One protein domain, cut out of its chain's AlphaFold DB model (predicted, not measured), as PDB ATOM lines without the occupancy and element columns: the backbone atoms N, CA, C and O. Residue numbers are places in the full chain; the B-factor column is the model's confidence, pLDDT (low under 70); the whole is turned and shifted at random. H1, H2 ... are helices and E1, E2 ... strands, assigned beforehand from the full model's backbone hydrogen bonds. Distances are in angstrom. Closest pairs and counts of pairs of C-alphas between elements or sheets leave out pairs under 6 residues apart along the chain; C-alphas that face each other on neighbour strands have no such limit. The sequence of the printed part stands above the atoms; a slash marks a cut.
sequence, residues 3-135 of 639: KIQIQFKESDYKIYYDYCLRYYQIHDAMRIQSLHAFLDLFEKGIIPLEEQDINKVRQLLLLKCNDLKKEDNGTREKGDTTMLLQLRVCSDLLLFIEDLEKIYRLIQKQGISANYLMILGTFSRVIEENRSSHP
ATOM      1  N   LYS A   3     175.186 222.156 222.140       85.69
ATOM      2  CA  LYS A   3     174.831 222.361 220.730       85.69
ATOM      3  C   LYS A   3     175.006 223.834 220.375       85.69
ATOM      4  O   LYS A   3     174.418 224.684 221.035       85.69
ATOM      5  N   ILE A   4     175.779 224.110 219.331       87.81
ATOM      6  CA  ILE A   4     175.894 225.432 218.713       87.81
ATOM      7  C   ILE A   4     174.924 225.448 217.539       87.81
ATOM      8  O   ILE A   4     175.155 224.760 216.542       87.81
ATOM      9  N   GLN A   5     173.842 226.214 217.656       89.12
ATOM     10  CA  GLN A   5     172.914 226.397 216.544       89.12
ATOM     11  C   GLN A   5     173.441 227.500 215.629       89.12
ATOM     12  O   GLN A   5     173.709 228.616 216.074       89.12
ATOM     13  N   ILE A   6     173.602 227.178 214.348       90.38
ATOM     14  CA  ILE A   6     174.018 228.118 213.312       90.38
ATOM     15  C   ILE A   6     172.893 228.230 212.291       90.38
ATOM     16  O   ILE A   6     172.543 227.247 211.638       90.38
ATOM     17  N   GLN A   7     172.360 229.437 212.117       89.94
ATOM     18  CA  GLN A   7     171.363 229.730 211.094       89.94
ATOM     19  C   GLN A   7     171.989 230.542 209.963       89.94
ATOM     20  O   GLN A   7     172.523 231.637 210.169       89.94
ATOM     21  N   PHE A   8     171.905 230.008 208.748       89.88
ATOM     22  CA  PHE A   8     172.288 230.709 207.535       89.88
ATOM     23  C   PHE A   8     171.071 231.142 206.727       89.88
ATOM     24  O   PHE A   8     170.137 230.370 206.493       89.88
ATOM     25  N   LYS A   9     171.194 232.333 206.146       90.44
ATOM     26  CA  LYS A   9     170.506 232.673 204.908       90.44
ATOM     27  C   LYS A   9     171.093 231.855 203.753       90.44
ATOM     28  O   LYS A   9     172.313 231.791 203.597       90.44
ATOM     29  N   GLU A  10     170.240 231.271 202.917       88.62
ATOM     30  CA  GLU A  10     170.640 230.354 201.832       88.62
ATOM     31  C   GLU A  10     171.708 230.924 200.873       88.62
ATOM     32  O   GLU A  10     172.691 230.246 200.560       88.62
ATOM     33  N   SER A  11     171.568 232.193 200.457       90.12
ATOM     34  CA  SER A  11     172.542 232.871 199.581       90.12
ATOM     35  C   SER A  11     173.949 232.909 200.170       90.12
ATOM     36  O   SER A  11     174.941 232.850 199.442       90.12
ATOM     37  N   ASP A  12     174.022 232.997 201.493       92.31
ATOM     38  CA  ASP A  12     175.245 233.275 202.220       92.31
ATOM     39  C   ASP A  12     175.892 231.947 202.626       92.31
ATOM     40  O   ASP A  12     177.100 231.790 202.453       92.31
ATOM     41  N   TYR A  13     175.083 230.948 203.019       95.00
ATOM     42  CA  TYR A  13     175.534 229.561 203.197       95.00
ATOM     43  C   TYR A  13     176.305 229.065 201.979       95.00
ATOM     44  O   TYR A  13     177.402 228.535 202.122       95.00
ATOM     45  N   LYS A  14     175.778 229.299 200.770       93.19
ATOM     46  CA  LYS A  14     176.441 228.894 199.528       93.19
ATOM     47  C   LYS A  14     177.853 229.475 199.396       93.19
ATOM     48  O   LYS A  14     178.758 228.773 198.962       93.19
ATOM     49  N   ILE A  15     178.057 230.731 199.793       93.56
ATOM     50  CA  ILE A  15     179.366 231.394 199.722       93.56
ATOM     51  C   ILE A  15     180.323 230.848 200.792       93.56
ATOM     52  O   ILE A  15     181.481 230.570 200.480       93.56
ATOM     53  N   TYR A  16     179.846 230.632 202.022       96.25
ATOM     54  CA  TYR A  16     180.618 229.936 203.058       96.25
ATOM     55  C   TYR A  16     181.039 228.535 202.590       96.25
ATOM     56  O   TYR A  16     182.218 228.182 202.664       96.25
ATOM     57  N   TYR A  17     180.083 227.758 202.077       95.31
ATOM     58  CA  TYR A  17     180.266 226.389 201.610       95.31
ATOM     59  C   TYR A  17     181.254 226.319 200.442       95.31
ATOM     60  O   TYR A  17     182.208 225.549 200.509       95.31
ATOM     61  N   ASP A  18     181.118 227.183 199.430       91.50
ATOM     62  CA  ASP A  18     182.052 227.261 198.303       91.50
ATOM     63  C   ASP A  18     183.493 227.557 198.757       91.50
ATOM     64  O   ASP A  18     184.435 226.962 198.225       91.50
ATOM     65  N   TYR A  19     183.700 228.443 199.740       93.62
ATOM     66  CA  TYR A  19     185.040 228.707 200.282       93.62
ATOM     67  C   TYR A  19     185.591 227.520 201.085       93.62
ATOM     68  O   TYR A  19     186.749 227.144 200.886       93.62
ATOM     69  N   CYS A  20     184.781 226.907 201.950       96.19
ATOM     70  CA  CYS A  20     185.200 225.774 202.781       96.19
ATOM     71  C   CYS A  20     185.481 224.520 201.936       96.19
ATOM     72  O   CYS A  20     186.502 223.859 202.129       96.19
ATOM     73  N   LEU A  21     184.635 224.232 200.943       91.50
ATOM     74  CA  LEU A  21     184.818 223.126 200.005       91.50
ATOM     75  C   LEU A  21     186.075 223.316 199.151       91.50
ATOM     76  O   LEU A  21     186.872 222.389 199.034       91.50
ATOM     77  N   ARG A  22     186.308 224.518 198.604       88.81
ATOM     78  CA  ARG A  22     187.542 224.809 197.851       88.81
ATOM     79  C   ARG A  22     188.786 224.693 198.724       88.81
ATOM     80  O   ARG A  22     189.783 224.158 198.253       88.81
ATOM     81  N   TYR A  23     188.736 225.149 199.978       92.06
ATOM     82  CA  TYR A  23     189.843 224.950 200.916       92.06
ATOM     83  C   TYR A  23     190.141 223.456 201.092       92.06
ATOM     84  O   TYR A  23     191.273 223.023 200.888       92.06
ATOM     85  N   TYR A  24     189.104 222.662 201.371       87.56
ATOM     86  CA  TYR A  24     189.205 221.218 201.577       87.56
ATOM     87  C   TYR A  24     189.677 220.442 200.330       87.56
ATOM     88  O   TYR A  24     190.318 219.405 200.459       87.56
ATOM     89  N   GLN A  25     189.384 220.936 199.122       81.38
ATOM     90  CA  GLN A  25     189.771 220.301 197.854       81.38
ATOM     91  C   GLN A  25     191.166 220.692 197.341       81.38
ATOM     92  O   GLN A  25     191.793 219.900 196.642       81.38
ATOM     93  N   ILE A  26     191.626 221.919 197.611       78.00
ATOM     94  CA  ILE A  26     192.856 222.476 197.016       78.00
ATOM     95  C   ILE A  26     194.074 222.271 197.924       78.00
ATOM     96  O   ILE A  26     195.196 222.151 197.428       78.00
ATOM     97  N   HIS A  27     193.879 222.270 199.242       81.81
ATOM     98  CA  HIS A  27     194.985 222.164 200.187       81.81
ATOM     99  C   HIS A  27     195.481 220.723 200.372       81.81
ATOM    100  O   HIS A  27     194.766 219.749 200.145       81.81
ATOM    101  N   ASP A  28     196.742 220.593 200.787       72.81
ATOM    102  CA  ASP A  28     197.372 219.297 201.019       72.81
ATOM    103  C   ASP A  28     196.827 218.564 202.262       72.81
ATOM    104  O   ASP A  28     196.106 219.108 203.105       72.81
ATOM    105  N   ALA A  29     197.227 217.298 202.405       69.62
ATOM    106  CA  ALA A  29     196.825 216.459 203.529       69.62
ATOM    107  C   ALA A  29     197.244 217.016 204.908       69.62
ATOM    108  O   ALA A  29     196.591 216.700 205.898       69.62
ATOM    109  N   MET A  30     198.291 217.846 204.995       77.69
ATOM    110  CA  MET A  30     198.773 218.433 206.254       77.69
ATOM    111  C   MET A  30     197.835 219.550 206.730       77.69
ATOM    112  O   MET A  30     197.466 219.622 207.904       77.69
ATOM    113  N   ARG A  31     197.378 220.391 205.798       83.75
ATOM    114  CA  ARG A  31     196.378 221.439 206.043       83.75
ATOM    115  C   ARG A  31     195.012 220.855 206.391       83.75
ATOM    116  O   ARG A  31     194.383 221.317 207.338       83.75
ATOM    117  N   ILE A  32     194.595 219.798 205.692       83.50
ATOM    118  CA  ILE A  32     193.355 219.072 206.002       83.50
ATOM    119  C   ILE A  32     193.439 218.426 207.399       83.50
ATOM    120  O   ILE A  32     192.503 218.546 208.186       83.50
ATOM    121  N   GLN A  33     194.575 217.820 207.767       79.50
ATOM    122  CA  GLN A  33     194.802 217.313 209.131       79.50
ATOM    123  C   GLN A  33     194.736 218.425 210.188       79.50
ATOM    124  O   GLN A  33     194.106 218.239 211.226       79.50
ATOM    125  N   SER A  34     195.309 219.599 209.905       88.81
ATOM    126  CA  SER A  34     195.248 220.765 210.800       88.81
ATOM    127  C   SER A  34     193.815 221.261 211.011       88.81
ATOM    128  O   SER A  34     193.444 221.575 212.138       88.81
ATOM    129  N   LEU A  35     192.990 221.272 209.958       94.00
ATOM    130  CA  LEU A  35     191.559 221.577 210.042       94.00
ATOM    131  C   LEU A  35     190.818 220.578 210.948       94.00
ATOM    132  O   LEU A  35     190.091 220.997 211.848       94.00
ATOM    133  N   HIS A  36     191.011 219.269 210.744       89.44
ATOM    134  CA  HIS A  36     190.383 218.239 211.585       89.44
ATOM    135  C   HIS A  36     190.798 218.361 213.054       89.44
ATOM    136  O   HIS A  36     189.952 218.284 213.941       89.44
ATOM    137  N   ALA A  37     192.085 218.591 213.312       86.88
ATOM    138  CA  ALA A  37     192.610 218.782 214.656       86.88
ATOM    139  C   ALA A  37     192.061 220.044 215.328       86.88
ATOM    140  O   ALA A  37     191.711 220.020 216.503       86.88
ATOM    141  N   PHE A  38     191.954 221.148 214.588       95.00
ATOM    142  CA  PHE A  38     191.386 222.389 215.106       95.00
ATOM    143  C   PHE A  38     189.901 222.229 215.462       95.00
ATOM    144  O   PHE A  38     189.473 222.722 216.504       95.00
ATOM    145  N   LEU A  39     189.134 221.500 214.641       93.88
ATOM    146  CA  LEU A  39     187.747 221.140 214.949       93.88
ATOM    147  C   LEU A  39     187.655 220.254 216.199       93.88
ATOM    148  O   LEU A  39     186.922 220.611 217.110       93.88
ATOM    149  N   ASP A  40     188.447 219.183 216.309       87.44
ATOM    150  CA  ASP A  40     188.470 218.300 217.492       87.44
ATOM    151  C   ASP A  40     188.827 219.066 218.786       87.44
ATOM    152  O   ASP A  40     188.168 218.918 219.815       87.44
ATOM    153  N   LEU A  41     189.820 219.963 218.735       90.25
ATOM    154  CA  LEU A  41     190.184 220.831 219.861       90.25
ATOM    155  C   LEU A  41     189.077 221.842 220.220       90.25
ATOM    156  O   LEU A  41     188.912 222.177 221.397       90.25
ATOM    157  N   PHE A  42     188.330 222.346 219.235       93.50
ATOM    158  CA  PHE A  42     187.191 223.240 219.461       93.50
ATOM    159  C   PHE A  42     185.995 222.487 220.056       93.50
ATOM    160  O   PHE A  42     185.414 222.929 221.047       93.50
ATOM    161  N   GLU A  43     185.668 221.323 219.494       88.12
ATOM    162  CA  GLU A  43     184.589 220.450 219.948       88.12
ATOM    163  C   GLU A  43     184.852 219.940 221.367       88.12
ATOM    164  O   GLU A  43     183.932 219.910 222.172       88.12
ATOM    165  N   LYS A  44     186.101 219.652 221.746       86.06
ATOM    166  CA  LYS A  44     186.484 219.328 223.136       86.06
ATOM    167  C   LYS A  44     186.498 220.539 224.089       86.06
ATOM    168  O   LYS A  44     186.794 220.377 225.271       86.06
ATOM    169  N   GLY A  45     186.222 221.754 223.604       88.25
ATOM    170  CA  GLY A  45     186.244 222.985 224.403       88.25
ATOM    171  C   GLY A  45     187.644 223.426 224.855       88.25
ATOM    172  O   GLY A  45     187.761 224.220 225.789       88.25
ATOM    173  N   ILE A  46     188.702 222.916 224.214       88.75
ATOM    174  CA  ILE A  46     190.101 223.192 224.572       88.75
ATOM    175  C   ILE A  46     190.528 224.568 224.045       88.75
ATOM    176  O   ILE A  46     191.202 225.315 224.756       88.75
ATOM    177  N   ILE A  47     190.112 224.935 222.825       92.12
ATOM    178  CA  ILE A  47     190.401 226.257 222.250       92.12
ATOM    179  C   ILE A  47     189.226 227.243 222.419       92.12
ATOM    180  O   ILE A  47     188.111 226.956 221.980       92.12
ATOM    181  N   PRO A  48     189.449 228.433 223.020       91.69
ATOM    182  CA  PRO A  48     188.411 229.441 223.229       91.69
ATOM    183  C   PRO A  48     188.246 230.314 221.978       91.69
ATOM    184  O   PRO A  48     188.767 231.428 221.909       91.69
ATOM    185  N   LEU A  49     187.565 229.781 220.961       94.19
ATOM    186  CA  LEU A  49     187.215 230.531 219.754       94.19
ATOM    187  C   LEU A  49     185.915 231.313 219.965       94.19
ATOM    188  O   LEU A  49     184.902 230.739 220.364       94.19
ATOM    189  N   GLU A  50     185.946 232.605 219.651       92.81
ATOM    190  CA  GLU A  50     184.789 233.498 219.707       92.81
ATOM    191  C   GLU A  50     184.350 233.881 218.288       92.81
ATOM    192  O   GLU A  50     185.143 233.868 217.347       92.81
ATOM    193  N   GLU A  51     183.076 234.241 218.126       92.06
ATOM    194  CA  GLU A  51     182.442 234.473 216.818       92.06
ATOM    195  C   GLU A  51     183.186 235.459 215.911       92.06
ATOM    196  O   GLU A  51     183.234 235.279 214.694       92.06
ATOM    197  N   GLN A  52     183.762 236.502 216.509       94.25
ATOM    198  CA  GLN A  52     184.385 237.630 215.816       94.25
ATOM    199  C   GLN A  52     185.870 237.809 216.189       94.25
ATOM    200  O   GLN A  52     186.526 238.703 215.657       94.25
ATOM    201  N   ASP A  53     186.419 236.971 217.082       93.69
ATOM    202  CA  ASP A  53     187.809 237.070 217.541       93.69
ATOM    203  C   ASP A  53     188.530 235.713 217.577       93.69
ATOM    204  O   ASP A  53     188.224 234.820 218.369       93.69
ATOM    205  N   ILE A  54     189.561 235.597 216.739       96.75
ATOM    206  CA  ILE A  54     190.485 234.457 216.690       96.75
ATOM    207  C   ILE A  54     191.771 234.707 217.497       96.75
ATOM    208  O   ILE A  54     192.592 233.801 217.665       96.75
ATOM    209  N   ASN A  55     191.987 235.923 218.014       95.44
ATOM    210  CA  ASN A  55     193.250 236.296 218.650       95.44
ATOM    211  C   ASN A  55     193.499 235.534 219.952       95.44
ATOM    212  O   ASN A  55     194.643 235.168 220.206       95.44
ATOM    213  N   LYS A  56     192.463 235.221 220.738       93.31
ATOM    214  CA  LYS A  56     192.594 234.380 221.944       93.31
ATOM    215  C   LYS A  56     193.198 233.010 221.619       93.31
ATOM    216  O   LYS A  56     194.174 232.606 222.248       93.31
ATOM    217  N   VAL A  57     192.695 232.344 220.577       94.62
ATOM    218  CA  VAL A  57     193.238 231.059 220.101       94.62
ATOM    219  C   VAL A  57     194.644 231.230 219.516       94.62
ATOM    220  O   VAL A  57     195.540 230.445 219.823       94.62
ATOM    221  N   ARG A  58     194.874 232.292 218.729       96.44
ATOM    222  CA  ARG A  58     196.194 232.616 218.160       96.44
ATOM    223  C   ARG A  58     197.254 232.794 219.254       96.44
ATOM    224  O   ARG A  58     198.335 232.230 219.135       96.44
ATOM    225  N   GLN A  59     196.951 233.539 220.319       94.44
ATOM    226  CA  GLN A  59     197.871 233.760 221.442       94.44
ATOM    227  C   GLN A  59     198.109 232.485 222.256       94.44
ATOM    228  O   GLN A  59     199.252 232.207 222.612       94.44
ATOM    229  N   LEU A  60     197.067 231.677 222.490       92.62
ATOM    230  CA  LEU A  60     197.184 230.379 223.164       92.62
ATOM    231  C   LEU A  60     198.168 229.449 222.433       92.62
ATOM    232  O   LEU A  60     199.088 228.911 223.050       92.62
ATOM    233  N   LEU A  61     198.018 229.306 221.110       93.88
ATOM    234  CA  LEU A  61     198.926 228.482 220.307       93.88
ATOM    235  C   LEU A  61     200.323 229.102 220.173       93.88
ATOM    236  O   LEU A  61     201.309 228.376 220.265       93.88
ATOM    237  N   LEU A  62     200.448 230.425 220.013       95.00
ATOM    238  CA  LEU A  62     201.757 231.094 219.975       95.00
ATOM    239  C   LEU A  62     202.545 230.872 221.271       95.00
ATOM    240  O   LEU A  62     203.737 230.569 221.210       95.00
ATOM    241  N   LEU A  63     201.889 230.987 222.431       93.31
ATOM    242  CA  LEU A  63     202.499 230.714 223.730       93.31
ATOM    243  C   LEU A  63     202.984 229.260 223.801       93.31
ATOM    244  O   LEU A  63     204.177 229.030 223.994       93.31
ATOM    245  N   LYS A  64     202.101 228.292 223.516       91.56
ATOM    246  CA  LYS A  64     202.448 226.864 223.551       91.56
ATOM    247  C   LYS A  64     203.584 226.506 222.584       91.56
ATOM    248  O   LYS A  64     204.508 225.795 222.968       91.56
ATOM    249  N   CYS A  65     203.567 227.032 221.361       92.38
ATOM    250  CA  CYS A  65     204.641 226.855 220.380       92.38
ATOM    251  C   CYS A  65     205.975 227.437 220.867       92.38
ATOM    252  O   CYS A  65     207.033 226.886 220.568       92.38
ATOM    253  N   ASN A  66     205.953 228.560 221.589       93.69
ATOM    254  CA  ASN A  66     207.163 229.162 222.146       93.69
ATOM    255  C   ASN A  66     207.706 228.363 223.334       93.69
ATOM    256  O   ASN A  66     208.922 228.267 223.473       93.69
ATOM    257  N   ASP A  67     206.844 227.768 224.154       91.38
ATOM    258  CA  ASP A  67     207.269 226.913 225.265       91.38
ATOM    259  C   ASP A  67     207.877 225.599 224.751       91.38
ATOM    260  O   ASP A  67     209.007 225.277 225.117       91.38
ATOM    261  N   LEU A  68     207.244 224.956 223.759       89.62
ATOM    262  CA  LEU A  68     207.819 223.807 223.043       89.62
ATOM    263  C   LEU A  68     209.172 224.142 222.386       89.62
ATOM    264  O   LEU A  68     210.090 223.333 222.407       89.62
ATOM    265  N   LYS A  69     209.360 225.355 221.846       91.81
ATOM    266  CA  LYS A  69     210.679 225.777 221.334       91.81
ATOM    267  C   LYS A  69     211.723 225.947 222.440       91.81
ATOM    268  O   LYS A  69     212.896 225.686 222.190       91.81
ATOM    269  N   LYS A  70     211.355 226.414 223.638       91.81
ATOM    270  CA  LYS A  70     212.309 226.580 224.754       91.81
ATOM    271  C   LYS A  70     212.771 225.226 225.287       91.81
ATOM    272  O   LYS A  70     213.968 225.029 225.474       91.81
ATOM    273  N   GLU A  71     211.826 224.320 225.507       87.62
ATOM    274  CA  GLU A  71     212.076 222.962 225.999       87.62
ATOM    275  C   GLU A  71     212.946 222.151 225.001       87.62
ATOM    276  O   GLU A  71     213.907 221.505 225.423       87.62
ATOM    277  N   ASP A  72     212.727 222.284 223.682       87.81
ATOM    278  CA  ASP A  72     213.518 221.626 222.619       87.81
ATOM    279  C   ASP A  72     214.971 222.140 222.588       87.81
ATOM    280  O   ASP A  72     215.930 221.367 222.590       87.81
ATOM    281  N   ASN A  73     215.157 223.462 222.685       87.38
ATOM    282  CA  ASN A  73     216.490 224.068 222.769       87.38
ATOM    283  C   ASN A  73     217.243 223.727 224.071       87.38
ATOM    284  O   ASN A  73     218.479 223.742 224.080       87.38
ATOM    285  N   GLY A  74     216.526 223.448 225.165       80.94
ATOM    286  CA  GLY A  74     217.109 223.046 226.448       80.94
ATOM    287  C   GLY A  74     217.546 221.578 226.484       80.94
ATOM    288  O   GLY A  74     218.574 221.252 227.079       80.94
ATOM    289  N   THR A  75     216.811 220.695 225.808       69.44
ATOM    290  CA  THR A  75     216.955 219.235 225.937       69.44
ATOM    291  C   THR A  75     217.882 218.658 224.860       69.44
ATOM    292  O   THR A  75     217.492 217.852 224.020       69.44
ATOM    293  N   ARG A  76     219.158 219.072 224.874       59.31
ATOM    294  CA  ARG A  76     220.157 218.651 223.865       59.31
ATOM    295  C   ARG A  76     220.543 217.166 223.896       59.31
ATOM    296  O   ARG A  76     221.191 216.698 222.958       59.31
ATOM    297  N   GLU A  77     220.177 216.419 224.933       58.44
ATOM    298  CA  GLU A  77     220.443 214.982 224.989       58.44
ATOM    299  C   GLU A  77     219.341 214.183 224.286       58.44
ATOM    300  O   GLU A  77     218.314 213.855 224.865       58.44
ATOM    301  N   LYS A  78     219.637 213.805 223.032       56.84
ATOM    302  CA  LYS A  78     218.935 212.776 222.247       56.84
ATOM    303  C   LYS A  78     217.465 213.122 221.940       56.84
ATOM    304  O   LYS A  78     216.547 212.601 222.560       56.84
ATOM    305  N   GLY A  79     217.293 213.967 220.918       60.69
ATOM    306  CA  GLY A  79     216.028 214.595 220.519       60.69
ATOM    307  C   GLY A  79     214.788 213.705 220.613       60.69
ATOM    308  O   GLY A  79     214.664 212.706 219.900       60.69
ATOM    309  N   ASP A  80     213.860 214.122 221.472       78.56
ATOM    310  CA  ASP A  80     212.555 213.496 221.614       78.56
ATOM    311  C   ASP A  80     211.711 213.758 220.360       78.56
ATOM    312  O   ASP A  80     211.240 214.864 220.085       78.56
ATOM    313  N   THR A  81     211.492 212.699 219.586       78.44
ATOM    314  CA  THR A  81     210.631 212.723 218.402       78.44
ATOM    315  C   THR A  81     209.200 213.164 218.717       78.44
ATOM    316  O   THR A  81     208.556 213.769 217.864       78.44
ATOM    317  N   THR A  82     208.709 212.908 219.935       80.75
ATOM    318  CA  THR A  82     207.381 213.335 220.404       80.75
ATOM    319  C   THR A  82     207.299 214.853 220.445       80.75
ATOM    320  O   THR A  82     206.332 215.448 219.973       80.75
ATOM    321  N   MET A  83     208.353 215.486 220.951       81.81
ATOM    322  CA  MET A  83     208.442 216.926 221.085       81.81
ATOM    323  C   MET A  83     208.502 217.644 219.732       81.81
ATOM    324  O   MET A  83     207.773 218.613 219.505       81.81
ATOM    325  N   LEU A  84     209.310 217.135 218.799       81.88
ATOM    326  CA  LEU A  84     209.375 217.671 217.436       81.88
ATOM    327  C   LEU A  84     208.029 217.534 216.702       81.88
ATOM    328  O   LEU A  84     207.644 218.434 215.952       81.88
ATOM    329  N   LEU A  85     207.284 216.450 216.950       80.38
ATOM    330  CA  LEU A  85     205.920 216.272 216.441       80.38
ATOM    331  C   LEU A  85     204.939 217.279 217.060       80.38
ATOM    332  O   LEU A  85     204.193 217.913 216.318       80.38
ATOM    333  N   GLN A  86     204.973 217.491 218.381       85.06
ATOM    334  CA  GLN A  86     204.145 218.497 219.061       85.06
ATOM    335  C   GLN A  86     204.416 219.916 218.541       85.06
ATOM    336  O   GLN A  86     203.481 220.675 218.273       85.06
ATOM    337  N   LEU A  87     205.690 220.280 218.360       87.62
ATOM    338  CA  LEU A  87     206.084 221.585 217.832       87.62
ATOM    339  C   LEU A  87     205.616 221.775 216.383       87.62
ATOM    340  O   LEU A  87     205.099 222.841 216.039       87.62
ATOM    341  N   ARG A  88     205.747 220.735 215.550       86.31
ATOM    342  CA  ARG A  88     205.219 220.729 214.183       86.31
ATOM    343  C   ARG A  88     203.705 220.922 214.173       86.31
ATOM    344  O   ARG A  88     203.233 221.853 213.536       86.31
ATOM    345  N   VAL A  89     202.965 220.115 214.933       86.44
ATOM    346  CA  VAL A  89     201.507 220.229 215.086       86.44
ATOM    347  C   VAL A  89     201.094 221.641 215.504       86.44
ATOM    348  O   VAL A  89     200.189 222.220 214.907       86.44
ATOM    349  N   CYS A  90     201.766 222.221 216.500       91.50
ATOM    350  CA  CYS A  90     201.470 223.574 216.959       91.50
ATOM    351  C   CYS A  90     201.699 224.617 215.844       91.50
ATOM    352  O   CYS A  90     200.880 225.519 215.654       91.50
ATOM    353  N   SER A  91     202.771 224.464 215.057       91.31
ATOM    354  CA  SER A  91     203.039 225.300 213.881       91.31
ATOM    355  C   SER A  91     201.977 225.129 212.787       91.31
ATOM    356  O   SER A  91     201.520 226.120 212.219       91.31
ATOM    357  N   ASP A  92     201.556 223.898 212.508       89.81
ATOM    358  CA  ASP A  92     200.577 223.579 211.464       89.81
ATOM    359  C   ASP A  92     199.167 224.100 211.841       89.81
ATOM    360  O   ASP A  92     198.454 224.651 210.997       89.81
ATOM    361  N   LEU A  93     198.810 224.084 213.134       95.00
ATOM    362  CA  LEU A  93     197.596 224.723 213.668       95.00
ATOM    363  C   LEU A  93     197.643 226.262 213.601       95.00
ATOM    364  O   LEU A  93     196.643 226.888 213.245       95.00
ATOM    365  N   LEU A  94     198.786 226.899 213.893       94.44
ATOM    366  CA  LEU A  94     198.955 228.351 213.698       94.44
ATOM    367  C   LEU A  94     198.788 228.746 212.227       94.44
ATOM    368  O   LEU A  94     198.136 229.741 211.910       94.44
ATOM    369  N   LEU A  95     199.346 227.940 211.326       89.81
ATOM    370  CA  LEU A  95     199.216 228.118 209.887       89.81
ATOM    371  C   LEU A  95     197.764 227.937 209.405       89.81
ATOM    372  O   LEU A  95     197.348 228.650 208.490       89.81
ATOM    373  N   PHE A  96     196.981 227.051 210.032       95.56
ATOM    374  CA  PHE A  96     195.538 226.940 209.793       95.56
ATOM    375  C   PHE A  96     194.754 228.158 210.322       95.56
ATOM    376  O   PHE A  96     193.881 228.662 209.619       95.56
ATOM    377  N   ILE A  97     195.101 228.712 211.492       96.38
ATOM    378  CA  ILE A  97     194.503 229.966 212.005       96.38
ATOM    379  C   ILE A  97     194.673 231.125 211.014       96.38
ATOM    380  O   ILE A  97     193.759 231.931 210.827       96.38
ATOM    381  N   GLU A  98     195.829 231.226 210.358       92.38
ATOM    382  CA  GLU A  98     196.038 232.228 209.309       92.38
ATOM    383  C   GLU A  98     195.148 232.004 208.085       92.38
ATOM    384  O   GLU A  98     194.714 232.976 207.471       92.38
ATOM    385  N   ASP A  99     194.867 230.756 207.716       94.19
ATOM    386  CA  ASP A  99     193.943 230.444 206.625       94.19
ATOM    387  C   ASP A  99     192.488 230.734 207.011       94.19
ATOM    388  O   ASP A  99     191.749 231.316 206.216       94.19
ATOM    389  N   LEU A 100     192.096 230.426 208.248       95.56
ATOM    390  CA  LEU A 100     190.763 230.702 208.779       95.56
ATOM    391  C   LEU A 100     190.466 232.216 208.799       95.56
ATOM    392  O   LEU A 100     189.405 232.650 208.352       95.56
ATOM    393  N   GLU A 101     191.445 233.035 209.198       95.31
ATOM    394  CA  GLU A 101     191.420 234.504 209.084       95.31
ATOM    395  C   GLU A 101     191.299 234.981 207.618       95.31
ATOM    396  O   GLU A 101     190.573 235.937 207.328       95.31
ATOM    397  N   LYS A 102     191.980 234.328 206.661       93.12
ATOM    398  CA  LYS A 102     191.855 234.661 205.225       93.12
ATOM    399  C   LYS A 102     190.447 234.358 204.710       93.12
ATOM    400  O   LYS A 102     189.878 235.207 204.028       93.12
ATOM    401  N   ILE A 103     189.879 233.195 205.045       93.69
ATOM    402  CA  ILE A 103     188.512 232.800 204.660       93.69
ATOM    403  C   ILE A 103     187.495 233.792 205.234       93.69
ATOM    404  O   ILE A 103     186.674 234.325 204.489       93.69
ATOM    405  N   TYR A 104     187.616 234.127 206.520       96.38
ATOM    406  CA  TYR A 104     186.797 235.139 207.185       96.38
ATOM    407  C   TYR A 104     186.816 236.485 206.437       96.38
ATOM    408  O   TYR A 104     185.767 237.003 206.051       96.38
ATOM    409  N   ARG A 105     188.005 237.013 206.111       90.88
ATOM    410  CA  ARG A 105     188.145 238.267 205.341       90.88
ATOM    411  C   ARG A 105     187.631 238.165 203.902       90.88
ATOM    412  O   ARG A 105     187.200 239.172 203.344       90.88
ATOM    413  N   LEU A 106     187.698 236.990 203.273       89.19
ATOM    414  CA  LEU A 106     187.148 236.765 201.932       89.19
ATOM    415  C   LEU A 106     185.615 236.793 201.944       89.19
ATOM    416  O   LEU A 106     185.032 237.419 201.063       89.19
ATOM    417  N   ILE A 107     184.979 236.210 202.963       92.00
ATOM    418  CA  ILE A 107     183.524 236.271 203.164       92.00
ATOM    419  C   ILE A 107     183.078 237.719 203.428       92.00
ATOM    420  O   ILE A 107     182.168 238.201 202.755       92.00
ATOM    421  N   GLN A 108     183.780 238.463 204.296       91.81
ATOM    422  CA  GLN A 108     183.495 239.891 204.524       91.81
ATOM    423  C   GLN A 108     183.576 240.730 203.238       91.81
ATOM    424  O   GLN A 108     182.764 241.631 203.028       91.81
ATOM    425  N   LYS A 109     184.519 240.423 202.336       90.38
ATOM    426  CA  LYS A 109     184.640 241.105 201.034       90.38
ATOM    427  C   LYS A 109     183.464 240.855 200.083       90.38
ATOM    428  O   LYS A 109     183.289 241.653 199.169       90.38
ATOM    429  N   GLN A 110     182.661 239.811 200.299       92.56
ATOM    430  CA  GLN A 110     181.404 239.589 199.568       92.56
ATOM    431  C   GLN A 110     180.225 240.394 200.152       92.56
ATOM    432  O   GLN A 110     179.099 240.253 199.684       92.56
ATOM    433  N   GLY A 111     180.456 241.226 201.177       92.69
ATOM    434  CA  GLY A 111     179.407 241.985 201.867       92.69
ATOM    435  C   GLY A 111     178.614 241.172 202.897       92.69
ATOM    436  O   GLY A 111     177.592 241.647 203.382       92.69
ATOM    437  N   ILE A 112     179.075 239.965 203.234       93.56
ATOM    438  CA  ILE A 112     178.433 239.068 204.202       93.56
ATOM    439  C   ILE A 112     179.054 239.270 205.586       93.56
ATOM    440  O   ILE A 112     180.275 239.397 205.715       93.56
ATOM    441  N   SER A 113     178.228 239.244 206.635       92.06
ATOM    442  CA  SER A 113     178.727 239.220 208.013       92.06
ATOM    443  C   SER A 113     179.425 237.882 208.285       92.06
ATOM    444  O   SER A 113     178.785 236.830 208.377       92.06
ATOM    445  N   ALA A 114     180.759 237.902 208.332       90.06
ATOM    446  CA  ALA A 114     181.561 236.714 208.600       90.06
ATOM    447  C   ALA A 114     181.546 236.361 210.097       90.06
ATOM    448  O   ALA A 114     181.472 237.244 210.949       90.06
ATOM    449  N   ASN A 115     181.641 235.073 210.420       93.69
ATOM    450  CA  ASN A 115     181.675 234.576 211.794       93.69
ATOM    451  C   ASN A 115     182.491 233.277 211.846       93.69
ATOM    452  O   ASN A 115     182.250 232.359 211.060       93.69
ATOM    453  N   TYR A 116     183.456 233.185 212.759       97.06
ATOM    454  CA  TYR A 116     184.351 232.031 212.862       97.06
ATOM    455  C   TYR A 116     183.620 230.724 213.195       97.06
ATOM    456  O   TYR A 116     183.979 229.682 212.645       97.06
ATOM    457  N   LEU A 117     182.561 230.770 214.011       96.00
ATOM    458  CA  LEU A 117     181.747 229.588 214.318       96.00
ATOM    459  C   LEU A 117     180.978 229.108 213.083       96.00
ATOM    460  O   LEU A 117     180.910 227.909 212.833       96.00
ATOM    461  N   MET A 118     180.474 230.038 212.264       96.06
ATOM    462  CA  MET A 118     179.810 229.707 210.999       96.06
ATOM    463  C   MET A 118     180.782 229.058 210.001       96.06
ATOM    464  O   MET A 118     180.410 228.098 209.325       96.06
ATOM    465  N   ILE A 119     182.042 229.512 209.938       97.25
ATOM    466  CA  ILE A 119     183.070 228.878 209.095       97.25
ATOM    467  C   ILE A 119     183.389 227.462 209.601       97.25
ATOM    468  O   ILE A 119     183.422 226.533 208.797       97.25
ATOM    469  N   LEU A 120     183.568 227.261 210.914       96.75
ATOM    470  CA  LEU A 120     183.814 225.924 211.473       96.75
ATOM    471  C   LEU A 120     182.634 224.964 211.275       96.75
ATOM    472  O   LEU A 120     182.857 223.826 210.865       96.75
ATOM    473  N   GLY A 121     181.396 225.413 211.495       95.12
ATOM    474  CA  GLY A 121     180.206 224.610 211.211       95.12
ATOM    475  C   GLY A 121     180.141 224.208 209.737       95.12
ATOM    476  O   GLY A 121     179.969 223.033 209.416       95.12
ATOM    477  N   THR A 122     180.400 225.155 208.829       96.56
ATOM    478  CA  THR A 122     180.471 224.865 207.390       96.56
ATOM    479  C   THR A 122     181.568 223.848 207.068       96.56
ATOM    480  O   THR A 122     181.329 222.927 206.292       96.56
ATOM    481  N   PHE A 123     182.752 223.954 207.678       96.94
ATOM    482  CA  PHE A 123     183.806 222.952 207.515       96.94
ATOM    483  C   PHE A 123     183.400 221.574 208.039       96.94
ATOM    484  O   PHE A 123     183.657 220.589 207.354       96.94
ATOM    485  N   SER A 124     182.753 221.495 209.205       93.81
ATOM    486  CA  SER A 124     182.235 220.237 209.759       93.81
ATOM    487  C   SER A 124     181.267 219.569 208.772       93.81
ATOM    488  O   SER A 124     181.423 218.391 208.442       93.81
ATOM    489  N   ARG A 125     180.370 220.354 208.158       93.00
ATOM    490  CA  ARG A 125     179.449 219.869 207.122       93.00
ATOM    491  C   ARG A 125     180.142 219.465 205.815       93.00
ATOM    492  O   ARG A 125     179.849 218.407 205.269       93.00
ATOM    493  N   VAL A 126     181.103 220.256 205.334       93.00
ATOM    494  CA  VAL A 126     181.938 219.912 204.166       93.00
ATOM    495  C   VAL A 126     182.711 218.614 204.411       93.00
ATOM    496  O   VAL A 126     182.824 217.794 203.502       93.00
ATOM    497  N   ILE A 127     183.217 218.392 205.626       89.69
ATOM    498  CA  ILE A 127     183.894 217.153 206.030       89.69
ATOM    499  C   ILE A 127     182.922 215.973 206.024       89.69
ATOM    500  O   ILE A 127     183.270 214.920 205.492       89.69
ATOM    501  N   GLU A 128     181.720 216.132 206.579       84.00
ATOM    502  CA  GLU A 128     180.666 215.112 206.565       84.00
ATOM    503  C   GLU A 128     180.306 214.709 205.124       84.00
ATOM    504  O   GLU A 128     180.380 213.535 204.762       84.00
ATOM    505  N   GLU A 129     180.032 215.681 204.253       84.75
ATOM    506  CA  GLU A 129     179.667 215.433 202.855       84.75
ATOM    507  C   GLU A 129     180.835 214.872 202.023       84.75
ATOM    508  O   GLU A 129     180.634 213.998 201.173       84.75
ATOM    509  N   ASN A 130     182.084 215.279 202.286       78.75
ATOM    510  CA  ASN A 130     183.265 214.669 201.657       78.75
ATOM    511  C   ASN A 130     183.560 213.260 202.195       78.75
ATOM    512  O   ASN A 130     184.045 212.404 201.450       78.75
ATOM    513  N   ARG A 131     183.226 212.977 203.458       71.00
ATOM    514  CA  ARG A 131     183.305 211.634 204.043       71.00
ATOM    515  C   ARG A 131     182.302 210.691 203.381       71.00
ATOM    516  O   ARG A 131     182.701 209.587 203.022       71.00
ATOM    517  N   SER A 132     181.080 211.159 203.133       60.38
ATOM    518  CA  SER A 132     180.030 210.416 202.423       60.38
ATOM    519  C   SER A 132     180.292 210.272 200.915       60.38
ATOM    520  O   SER A 132     179.931 209.263 200.318       60.38
ATOM    521  N   SER A 133     180.955 211.244 200.275       54.09
ATOM    522  CA  SER A 133     181.185 211.235 198.817       54.09
ATOM    523  C   SER A 133     182.522 210.636 198.355       54.09
ATOM    524  O   SER A 133     182.645 210.304 197.175       54.09
ATOM    525  N   HIS A 134     183.510 210.420 199.234       48.28
ATOM    526  CA  HIS A 134     184.805 209.811 198.872       48.28
ATOM    527  C   HIS A 134     185.193 208.532 199.663       48.28
ATOM    528  O   HIS A 134     186.274 208.501 200.255       48.28
ATOM    529  N   PRO A 135     184.377 207.452 199.669       50.03
ATOM    530  CA  PRO A 135     184.777 206.148 200.218       50.03
ATOM    531  C   PRO A 135     185.649 205.296 199.268       50.03
ATOM    532  O   PRO A 135     186.722 204.868 199.660       50.03
TER     533      PRO A 135
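Overview. This is residues 3 to 135 of the 639 residues of an uncharacterized protein of Methanomicrobiales archaeon HGW-Methanomicrobiales-1 (UniProt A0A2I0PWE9). A long helix, H4, runs slanting through the model; with H3 folded back beside part of it, it makes a helical hairpin whose turn, residues 73 to 79, sticks out at one end. H2 crosses H4 on another side, while towards the last residues of H4 the helices H1 and H5 cross each other and pack on it, with the strand E1 beside the first residues of H5. The printed part has 133 residues, with one named strand and then five named helices in the order E1, H1, H2, H3, H4, H5, and its class is mostly helix. It is only just compact, close to loose, with a radius of gyration of the C-alphas of 16.5 A, and its elongated outline spans 57 by 35 by 28 A.

Arrangement. E1, residues 3 to 9, pairs with no named strand and meets H1, residues 10 to 26, only through their link. The closest C-alphas of E1 and H5, residues 116 to 133, are those of Ile 6 and Met 118, 6.4 A apart. H1 touches residues 118 to 126 of H5 at a steep tilt of 64 degrees, the same way, with the C-alphas of Cys 20 and Phe 123 closest at 5.7 A. H2, residues 29 to 43, touches residues 89 to 96 of H4, residues 81 to 109, about perpendicular at 84 degrees; the closest C-alphas, of Ser 34 and Leu 93, are 5.4 A apart. H3, residues 55 to 74, forms a helical hairpin with H4, at a shallow tilt of 23 degrees, opposite ways, with the C-alphas of Cys 65 and Cys 90 closest at 5.7 A. H4 is the hub, touching the four other helices: it also touches H1, closest at the C-alphas of Tyr 19 and Ile 103, 6.9 A, and H5, closest at those of Tyr 104 and Tyr 116, 6.9 A. H3 is apart from H1, H2 and H5. Each O i to N i+4 pair is within hydrogen-bond range in H2, H3, H4 and H5, and 12 of 13 are in H1.

Along the chain. E1 begins at C-alpha 3, (174.831, 222.361, 220.730), and is 19.4 A long. H1 measures 24.1 A and H2 20.9 A. H3 measures 28.4 A. H4 measures 42.2 A from C-alpha 81, (210.631, 212.723, 218.402), to C-alpha 109. H5, 25.3 A long, ends at C-alpha 133, (181.185, 211.235, 198.817).

Size, cuts and confidence. The two C-alphas farthest apart, those of Ser 11 and Glu 77, are 57.1 A apart. The printed part has no cut; the link from H2 to H3, 11 residues, is long. The mean pLDDT of the printed part is 87.9, with residue 29, residues 75 to 79 and residues 132 to 135 under 70.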